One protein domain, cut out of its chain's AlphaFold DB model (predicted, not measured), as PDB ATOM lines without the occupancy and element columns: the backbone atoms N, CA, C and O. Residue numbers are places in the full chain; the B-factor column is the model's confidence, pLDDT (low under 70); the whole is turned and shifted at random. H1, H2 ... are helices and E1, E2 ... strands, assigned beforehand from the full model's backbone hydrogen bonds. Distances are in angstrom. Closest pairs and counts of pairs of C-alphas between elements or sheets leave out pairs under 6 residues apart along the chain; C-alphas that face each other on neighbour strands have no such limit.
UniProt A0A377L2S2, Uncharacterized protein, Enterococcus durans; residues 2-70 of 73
ATOM      1  N   ASN A   2     -28.491  53.195   8.591       39.47
ATOM      2  CA  ASN A   2     -27.937  54.551   8.539       39.47
ATOM      3  C   ASN A   2     -26.753  54.565   7.566       39.47
ATOM      4  O   ASN A   2     -25.804  53.808   7.752       39.47
ATOM      5  N   LEU A   3     -26.832  55.403   6.533       49.09
ATOM      6  CA  LEU A   3     -25.778  55.569   5.527       49.09
ATOM      7  C   LEU A   3     -24.476  56.117   6.140       49.09
ATOM      8  O   LEU A   3     -23.402  55.823   5.629       49.09
ATOM      9  N   ASP A   4     -24.562  56.791   7.291       47.88
ATOM     10  CA  ASP A   4     -23.420  57.380   8.005       47.88
ATOM     11  C   ASP A   4     -22.467  56.348   8.643       47.88
ATOM     12  O   ASP A   4     -21.361  56.688   9.052       47.88
ATOM     13  N   GLN A   5     -22.862  55.072   8.740       46.28
ATOM     14  CA  GLN A   5     -22.030  54.018   9.338       46.28
ATOM     15  C   GLN A   5     -21.149  53.287   8.307       46.28
ATOM     16  O   GLN A   5     -20.257  52.528   8.682       46.28
ATOM     17  N   ALA A   6     -21.366  53.519   7.008       47.12
ATOM     18  CA  ALA A   6     -20.568  52.914   5.939       47.12
ATOM     19  C   ALA A   6     -19.171  53.555   5.794       47.12
ATOM     20  O   ALA A   6     -18.265  52.907   5.273       47.12
ATOM     21  N   ASP A   7     -18.977  54.781   6.297       51.53
ATOM     22  CA  ASP A   7     -17.705  55.518   6.208       51.53
ATOM     23  C   ASP A   7     -16.625  55.035   7.195       51.53
ATOM     24  O   ASP A   7     -15.456  55.399   7.067       51.53
ATOM     25  N   THR A   8     -16.974  54.188   8.173       61.94
ATOM     26  CA  THR A   8     -16.022  53.712   9.198       61.94
ATOM     27  C   THR A   8     -15.368  52.367   8.881       61.94
ATOM     28  O   THR A   8     -14.315  52.068   9.440       61.94
ATOM     29  N   MET A   9     -15.928  51.554   7.980       77.19
ATOM     30  CA  MET A   9     -15.340  50.252   7.647       77.19
ATOM     31  C   MET A   9     -14.413  50.363   6.435       77.19
ATOM     32  O   MET A   9     -14.863  50.602   5.318       77.19
ATOM     33  N   LYS A  10     -13.109  50.171   6.654       84.56
ATOM     34  CA  LYS A  10     -12.092  50.103   5.595       84.56
ATOM     35  C   LYS A  10     -11.414  48.736   5.631       84.56
ATOM     36  O   LYS A  10     -10.987  48.287   6.690       84.56
ATOM     37  N   GLY A  11     -11.300  48.090   4.477       85.75
ATOM     38  CA  GLY A  11     -10.511  46.876   4.276       85.75
ATOM     39  C   GLY A  11      -9.464  47.117   3.197       85.75
ATOM     40  O   GLY A  11      -9.739  47.799   2.214       85.75
ATOM     41  N   GLY A  12      -8.258  46.587   3.362       87.94
ATOM     42  CA  GLY A  12      -7.170  46.870   2.433       87.94
ATOM     43  C   GLY A  12      -6.312  45.666   2.108       87.94
ATOM     44  O   GLY A  12      -6.150  44.766   2.929       87.94
ATOM     45  N   PHE A  13      -5.739  45.679   0.908       90.00
ATOM     46  CA  PHE A  13      -4.692  44.749   0.497       90.00
ATOM     47  C   PHE A  13      -3.338  45.454   0.517       90.00
ATOM     48  O   PHE A  13      -3.203  46.570   0.016       90.00
ATOM     49  N   LEU A  14      -2.327  44.788   1.071       91.00
ATOM     50  CA  LEU A  14      -0.944  45.238   0.963       91.00
ATOM     51  C   LEU A  14      -0.330  44.660  -0.311       91.00
ATOM     52  O   LEU A  14      -0.361  43.449  -0.529       91.00
ATOM     53  N   GLN A  15       0.226  45.529  -1.149       90.94
ATOM     54  CA  GLN A  15       0.961  45.153  -2.353       90.94
ATOM     55  C   GLN A  15       2.457  45.336  -2.099       90.94
ATOM     56  O   GLN A  15       2.902  46.476  -1.998       90.94
ATOM     57  N   PRO A  16       3.249  44.258  -1.994       90.06
ATOM     58  CA  PRO A  16       4.691  44.380  -1.826       90.06
ATOM     59  C   PRO A  16       5.312  45.198  -2.963       90.06
ATOM     60  O   PRO A  16       4.976  44.995  -4.131       90.06
ATOM     61  N   THR A  17       6.231  46.096  -2.629       89.00
ATOM     62  CA  THR A  17       7.001  46.880  -3.601       89.00
ATOM     63  C   THR A  17       8.459  46.990  -3.177       89.00
ATOM     64  O   THR A  17       8.779  46.950  -1.989       89.00
ATOM     65  N   SER A  18       9.345  47.126  -4.159       86.31
ATOM     66  CA  SER A  18      10.766  47.433  -3.972       86.31
ATOM     67  C   SER A  18      11.111  48.889  -4.296       86.31
ATOM     68  O   SER A  18      12.271  49.273  -4.159       86.31
ATOM     69  N   ASP A  19      10.139  49.699  -4.731       85.62
ATOM     70  CA  ASP A  19      10.313  51.149  -4.854       85.62
ATOM     71  C   ASP A  19      10.554  51.714  -3.448       85.62
ATOM     72  O   ASP A  19       9.785  51.388  -2.561       85.62
ATOM     73  N   PRO A  20      11.625  52.469  -3.170       78.69
ATOM     74  CA  PRO A  20      11.850  53.038  -1.845       78.69
ATOM     75  C   PRO A  20      11.088  54.352  -1.616       78.69
ATOM     76  O   PRO A  20      11.127  54.867  -0.501       78.69
ATOM     77  N   LEU A  21      10.442  54.935  -2.636       80.62
ATOM     78  CA  LEU A  21       9.826  56.263  -2.571       80.62
ATOM     79  C   LEU A  21       8.391  56.196  -2.021       80.62
ATOM     80  O   LEU A  21       7.465  55.834  -2.753       80.62
ATOM     81  N   PRO A  22       8.132  56.664  -0.781       71.44
ATOM     82  CA  PRO A  22       6.800  56.579  -0.181       71.44
ATOM     83  C   PRO A  22       5.739  57.392  -0.932       71.44
ATOM     84  O   PRO A  22       4.555  57.090  -0.843       71.44
ATOM     85  N   ALA A  23       6.147  58.398  -1.716       73.31
ATOM     86  CA  ALA A  23       5.243  59.183  -2.560       73.31
ATOM     87  C   ALA A  23       4.492  58.324  -3.598       73.31
ATOM     88  O   ALA A  23       3.381  58.673  -3.993       73.31
ATOM     89  N   ASN A  24       5.071  57.188  -4.000       71.88
ATOM     90  CA  ASN A  24       4.444  56.221  -4.902       71.88
ATOM     91  C   ASN A  24       3.659  55.140  -4.133       71.88
ATOM     92  O   ASN A  24       2.913  54.352  -4.722       71.88
ATOM     93  N   HIS A  25       3.793  55.111  -2.805       75.88
ATOM     94  CA  HIS A  25       3.157  54.160  -1.900       75.88
ATOM     95  C   HIS A  25       1.903  54.762  -1.292       75.88
ATOM     96  O   HIS A  25       1.781  54.989  -0.093       75.88
ATOM     97  N   GLY A  26       0.972  55.089  -2.178       78.31
ATOM     98  CA  GLY A  26      -0.269  55.731  -1.801       78.31
ATOM     99  C   GLY A  26      -1.357  54.737  -1.430       78.31
ATOM    100  O   GLY A  26      -1.465  53.641  -1.985       78.31
ATOM    101  N   TYR A  27      -2.238  55.205  -0.557       86.50
ATOM    102  CA  TYR A  27      -3.591  54.694  -0.464       86.50
ATOM    103  C   TYR A  27      -4.298  54.836  -1.812       86.50
ATOM    104  O   TYR A  27      -4.433  55.942  -2.342       86.50
ATOM    105  N   LYS A  28      -4.789  53.728  -2.358       88.88
ATOM    106  CA  LYS A  28      -5.622  53.744  -3.557       88.88
ATOM    107  C   LYS A  28      -6.941  53.056  -3.271       88.88
ATOM    108  O   LYS A  28      -6.989  51.835  -3.140       88.88
ATOM    109  N   LYS A  29      -8.021  53.835  -3.261       89.06
ATOM    110  CA  LYS A  29      -9.387  53.312  -3.263       89.06
ATOM    111  C   LYS A  29      -9.607  52.457  -4.508       89.06
ATOM    112  O   LYS A  29      -9.401  52.929  -5.628       89.06
ATOM    113  N   ILE A  30     -10.027  51.212  -4.315       90.19
ATOM    114  CA  ILE A  30     -10.359  50.293  -5.414       90.19
ATOM    115  C   ILE A  30     -11.866  50.063  -5.546       90.19
ATOM    116  O   ILE A  30     -12.325  49.659  -6.610       90.19
ATOM    117  N   GLY A  31     -12.647  50.373  -4.510       89.00
ATOM    118  CA  GLY A  31     -14.101  50.313  -4.583       89.00
ATOM    119  C   GLY A  31     -14.764  50.306  -3.214       89.00
ATOM    120  O   GLY A  31     -14.156  50.676  -2.211       89.00
ATOM    121  N   ILE A  32     -16.023  49.879  -3.195       87.88
ATOM    122  CA  ILE A  32     -16.819  49.659  -1.987       87.88
ATOM    123  C   ILE A  32     -17.229  48.182  -1.963       87.88
ATOM    124  O   ILE A  32     -17.634  47.649  -3.000       87.88
ATOM    125  N   LEU A  33     -17.116  47.519  -0.809       83.31
ATOM    126  CA  LEU A  33     -17.593  46.144  -0.623       83.31
ATOM    127  C   LEU A  33     -19.104  46.071  -0.852       83.31
ATOM    128  O   LEU A  33     -19.877  46.852  -0.294       83.31
ATOM    129  N   SER A  34     -19.533  45.094  -1.648       79.06
ATOM    130  CA  SER A  34     -20.949  44.771  -1.790       79.06
ATOM    131  C   SER A  34     -21.490  44.146  -0.497       79.06
ATOM    132  O   SER A  34     -20.806  43.386   0.186       79.06
ATOM    133  N   GLY A  35     -22.739  44.467  -0.142       80.12
ATOM    134  CA  GLY A  35     -23.379  43.988   1.086       80.12
ATOM    135  C   GLY A  35     -23.331  45.021   2.211       80.12
ATOM    136  O   GLY A  35     -24.031  46.027   2.138       80.12
ATOM    137  N   LEU A  36     -22.533  44.767   3.252       71.06
ATOM    138  CA  LEU A  36     -22.474  45.595   4.471       71.06
ATOM    139  C   LEU A  36     -21.794  46.967   4.276       71.06
ATOM    140  O   LEU A  36     -21.730  47.753   5.219       71.06
ATOM    141  N   GLY A  37     -21.320  47.267   3.064       79.00
ATOM    142  CA  GLY A  37     -20.583  48.486   2.756       79.00
ATOM    143  C   GLY A  37     -19.131  48.437   3.236       79.00
ATOM    144  O   GLY A  37     -18.639  47.406   3.694       79.00
ATOM    145  N   GLY A  38     -18.445  49.570   3.102       84.69
ATOM    146  CA  GLY A  38     -17.049  49.744   3.496       84.69
ATOM    147  C   GLY A  38     -16.095  49.889   2.313       84.69
ATOM    148  O   GLY A  38     -16.267  49.276   1.258       84.69
ATOM    149  N   GLU A  39     -15.094  50.742   2.477       89.25
ATOM    150  CA  GLU A  39     -14.118  51.036   1.437       89.25
ATOM    151  C   GLU A  39     -13.094  49.911   1.305       89.25
ATOM    152  O   GLU A  39     -12.489  49.501   2.295       89.25
ATOM    153  N   ILE A  40     -12.861  49.454   0.070       90.06
ATOM    154  CA  ILE A  40     -11.684  48.650  -0.238       90.06
ATOM    155  C   ILE A  40     -10.600  49.543  -0.803       90.06
ATOM    156  O   ILE A  40     -10.837  50.310  -1.744       90.06
ATOM    157  N   PHE A  41      -9.392  49.361  -0.295       90.56
ATOM    158  CA  PHE A  41      -8.204  49.999  -0.823       90.56
ATOM    159  C   PHE A  41      -7.081  49.005  -1.102       90.56
ATOM    160  O   PHE A  41      -7.098  47.846  -0.688       90.56
ATOM    161  N   THR A  42      -6.077  49.489  -1.810       91.88
ATOM    162  CA  THR A  42      -4.764  48.867  -1.875       91.88
ATOM    163  C   THR A  42      -3.707  49.860  -1.411       91.88
ATOM    164  O   THR A  42      -3.897  51.074  -1.540       91.88
ATOM    165  N   TYR A  43      -2.620  49.352  -0.846       90.31
ATOM    166  CA  TYR A  43      -1.490  50.146  -0.383       90.31
ATOM    167  C   TYR A  43      -0.186  49.450  -0.767       90.31
ATOM    168  O   TYR A  43      -0.001  48.272  -0.451       90.31
ATOM    169  N   HIS A  44       0.720  50.160  -1.442       91.19
ATOM    170  CA  HIS A  44       2.028  49.589  -1.747       91.19
ATOM    171  C   HIS A  44       2.900  49.582  -0.493       91.19
ATOM    172  O   HIS A  44       3.247  50.623   0.054       91.19
ATOM    173  N   PHE A  45       3.246  48.393  -0.028       90.12
ATOM    174  CA  PHE A  45       4.018  48.176   1.180       90.12
ATOM    175  C   PHE A  45       5.471  47.882   0.809       90.12
ATOM    176  O   PHE A  45       5.759  46.885   0.143       90.12
ATOM    177  N   PHE A  46       6.383  48.772   1.201       90.56
ATOM    178  CA  PHE A  46       7.797  48.634   0.868       90.56
ATOM    179  C   PHE A  46       8.420  47.432   1.578       90.56
ATOM    180  O   PHE A  46       8.287  47.283   2.788       90.56
ATOM    181  N   ILE A  47       9.135  46.597   0.829       90.56
ATOM    182  CA  ILE A  47       9.945  45.512   1.381       90.56
ATOM    183  C   ILE A  47      11.417  45.835   1.110       90.56
ATOM    184  O   ILE A  47      11.833  45.776  -0.054       90.56
ATOM    185  N   PRO A  48      12.224  46.128   2.146       89.25
ATOM    186  CA  PRO A  48      13.646  46.394   1.986       89.25
ATOM    187  C   PRO A  48      14.360  45.227   1.294       89.25
ATOM    188  O   PRO A  48      14.276  44.083   1.733       89.25
ATOM    189  N   GLN A  49      15.059  45.517   0.195       87.19
ATOM    190  CA  GLN A  49      15.841  44.522  -0.558       87.19
ATOM    191  C   GLN A  49      17.346  44.600  -0.262       87.19
ATOM    192  O   GLN A  49      18.087  43.679  -0.588       87.19
ATOM    193  N   ALA A  50      17.806  45.703   0.335       86.62
ATOM    194  CA  ALA A  50      19.220  46.031   0.509       86.62
ATOM    195  C   ALA A  50      19.632  46.030   1.992       86.62
ATOM    196  O   ALA A  50      20.158  47.020   2.490       86.62
ATOM    197  N   ALA A  51      19.376  44.925   2.694       89.00
ATOM    198  CA  ALA A  51      19.856  44.722   4.059       89.00
ATOM    199  C   ALA A  51      21.151  43.896   4.053       89.00
ATOM    200  O   ALA A  51      21.259  42.887   3.353       89.00
ATOM    201  N   SER A  52      22.124  44.298   4.865       92.62
ATOM    202  CA  SER A  52      23.416  43.615   5.007       92.62
ATOM    203  C   SER A  52      23.336  42.414   5.953       92.62
ATOM    204  O   SER A  52      24.251  41.591   6.003       92.62
ATOM    205  N   SER A  53      22.249  42.299   6.723       95.94
ATOM    206  CA  SER A  53      21.989  41.177   7.624       95.94
ATOM    207  C   SER A  53      20.494  40.953   7.850       95.94
ATOM    208  O   SER A  53      19.667  41.832   7.615       95.94
ATOM    209  N   TYR A  54      20.145  39.777   8.379       93.19
ATOM    210  CA  TYR A  54      18.770  39.488   8.789       93.19
ATOM    211  C   TYR A  54      18.283  40.417   9.910       93.19
ATOM    212  O   TYR A  54      17.132  40.836   9.899       93.19
ATOM    213  N   LEU A  55      19.152  40.755  10.868       96.62
ATOM    214  CA  LEU A  55      18.790  41.644  11.973       96.62
ATOM    215  C   LEU A  55      18.420  43.039  11.451       96.62
ATOM    216  O   LEU A  55      17.358  43.553  11.786       96.62
ATOM    217  N   GLU A  56      19.252  43.586  10.565       95.06
ATOM    218  CA  GLU A  56      19.002  44.870   9.904       95.06
ATOM    219  C   GLU A  56      17.706  44.839   9.081       95.06
ATOM    220  O   GLU A  56      16.898  45.759   9.166       95.06
ATOM    221  N   PHE A  57      17.454  43.754   8.340       94.38
ATOM    222  CA  PHE A  57      16.195  43.576   7.614       94.38
ATOM    223  C   PHE A  57      14.978  43.628   8.550       94.38
ATOM    224  O   PHE A  57      13.990  44.294   8.248       94.38
ATOM    225  N   VAL A  58      15.043  42.948   9.701       95.31
ATOM    226  CA  VAL A  58      13.954  42.947  10.692       95.31
ATOM    227  C   VAL A  58      13.736  44.343  11.278       95.31
ATOM    228  O   VAL A  58      12.588  44.739  11.476       95.31
ATOM    229  N   GLU A  59      14.803  45.095  11.549       95.06
ATOM    230  CA  GLU A  59      14.707  46.479  12.026       95.06
ATOM    231  C   GLU A  59      14.046  47.386  10.981       95.06
ATOM    232  O   GLU A  59      13.051  48.040  11.292       95.06
ATOM    233  N   GLN A  60      14.496  47.330   9.726       92.56
ATOM    234  CA  GLN A  60      13.905  48.098   8.625       92.56
ATOM    235  C   GLN A  60      12.426  47.737   8.401       92.56
ATOM    236  O   GLN A  60      11.591  48.616   8.196       92.56
ATOM    237  N   MET A  61      12.063  46.454   8.490       93.38
ATOM    238  CA  MET A  61      10.666  46.020   8.385       93.38
ATOM    239  C   MET A  61       9.783  46.609   9.492       93.38
ATOM    240  O   MET A  61       8.648  46.997   9.214       93.38
ATOM    241  N   ARG A  62      10.292  46.723  10.728       94.12
ATOM    242  CA  ARG A  62       9.556  47.354  11.840       94.12
ATOM    243  C   ARG A  62       9.324  48.842  11.600       94.12
ATOM    244  O   ARG A  62       8.250  49.341  11.923       94.12
ATOM    245  N   GLU A  63      10.301  49.544  11.033       90.88
ATOM    246  CA  GLU A  63      10.156  50.962  10.685       90.88
ATOM    247  C   GLU A  63       9.072  51.167   9.620       90.88
ATOM    248  O   GLU A  63       8.198  52.025   9.777       90.88
ATOM    249  N   VAL A  64       9.073  50.338   8.571       88.19
ATOM    250  CA  VAL A  64       8.046  50.388   7.519       88.19
ATOM    251  C   VAL A  64       6.660  50.040   8.076       88.19
ATOM    252  O   VAL A  64       5.672  50.691   7.730       88.19
ATOM    253  N   GLU A  65       6.568  49.050   8.966       89.06
ATOM    254  CA  GLU A  65       5.313  48.688   9.631       89.06
ATOM    255  C   GLU A  65       4.775  49.830  10.508       89.06
ATOM    256  O   GLU A  65       3.584  50.146  10.445       89.06
ATOM    257  N   ALA A  66       5.633  50.498  11.279       89.19
ATOM    258  CA  ALA A  66       5.229  51.637  12.104       89.19
ATOM    259  C   ALA A  66       4.701  52.811  11.256       89.19
ATOM    260  O   ALA A  66       3.692  53.439  11.603       89.19
ATOM    261  N   ALA A  67       5.332  53.080  10.108       84.44
ATOM    262  CA  ALA A  67       4.851  54.081   9.154       84.44
ATOM    263  C   ALA A  67       3.471  53.714   8.572       84.44
ATOM    264  O   ALA A  67       2.595  54.576   8.449       84.44
ATOM    265  N   LEU A  68       3.247  52.428   8.272       84.75
ATOM    266  CA  LEU A  68       1.945  51.925   7.828       84.75
ATOM    267  C   LEU A  68       0.872  52.138   8.904       84.75
ATOM    268  O   LEU A  68      -0.189  52.681   8.604       84.75
ATOM    269  N   GLN A  69       1.145  51.756  10.154       84.25
ATOM    270  CA  GLN A  69       0.194  51.915  11.261       84.25
ATOM    271  C   GLN A  69      -0.192  53.385  11.471       84.25
ATOM    272  O   GLN A  69      -1.372  53.686  11.610       84.25
ATOM    273  N   THR A  70       0.777  54.303  11.387       84.19
ATOM    274  CA  THR A  70       0.535  55.756  11.488       84.19
ATOM    275  C   THR A  70      -0.375  56.281  10.373       84.19
ATOM    276  O   THR A  70      -1.106  57.243  10.566       84.19
TER     277      THR A  70
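What this domain is: This is residues 2 to 70 of the 73 residues of an uncharacterized protein of Enterococcus durans (UniProt A0A377L2S2). A narrow, strongly twisted sheet of three strands has one helix, H1, folded back past one end of it, so loosely placed that H1 only grazes the sheet. The long axis runs from the leading stretch at Asn 2, beyond one end of the strands, to the turn at Ser 52 before H1. The printed part has 69 residues with three named strands and one named helix, in the order E1, E2, E3, H1; the sheet order is E1, E3, E2, mixed, and the class is mixed, helices and strands. The whole is loose, with a radius of gyration of the C-alphas of 15.4 A, and a rod in outline, spanning 52 by 18 by 18 A.

How they stand to each other: E1, residues 10 to 17, is an edge strand, parallel to the inner strand E3, residues 39 to 46, at 25 degrees; N 11 and O 39 are within hydrogen-bond range at 2.9 A. E2, residues 27 to 32, is the other edge strand and is apart from E1. E2 and E3 form a hairpin, antiparallel at 153 degrees, with N 28 and O 42 within range at 2.9 A. H1, residues 54 to 70, is on the sheet but only grazes it, with its residues 60 to 68; the closest C-alphas of E3 and H1, Phe 46 and Val 64, are 6.9 A apart. In H1 every O i to N i+4 pair is within hydrogen-bond range.

Where its parts are: E1 is 21.4 A long and begins at C-alpha 10 (-12.092, 50.103, 5.595). E2 is 14.2 A long and E3 22.1 A. H1 is 24.6 A long, ending at C-alpha 70 (0.535, 55.756, 11.488).

The domain as a whole: The C-alphas farthest apart, Asn 2 and Ser 52, are 52.6 A apart. The printed part has no cut, and the three links between elements are short. Mean pLDDT of the printed part is 83.2; residues 2 to 8 are under 70.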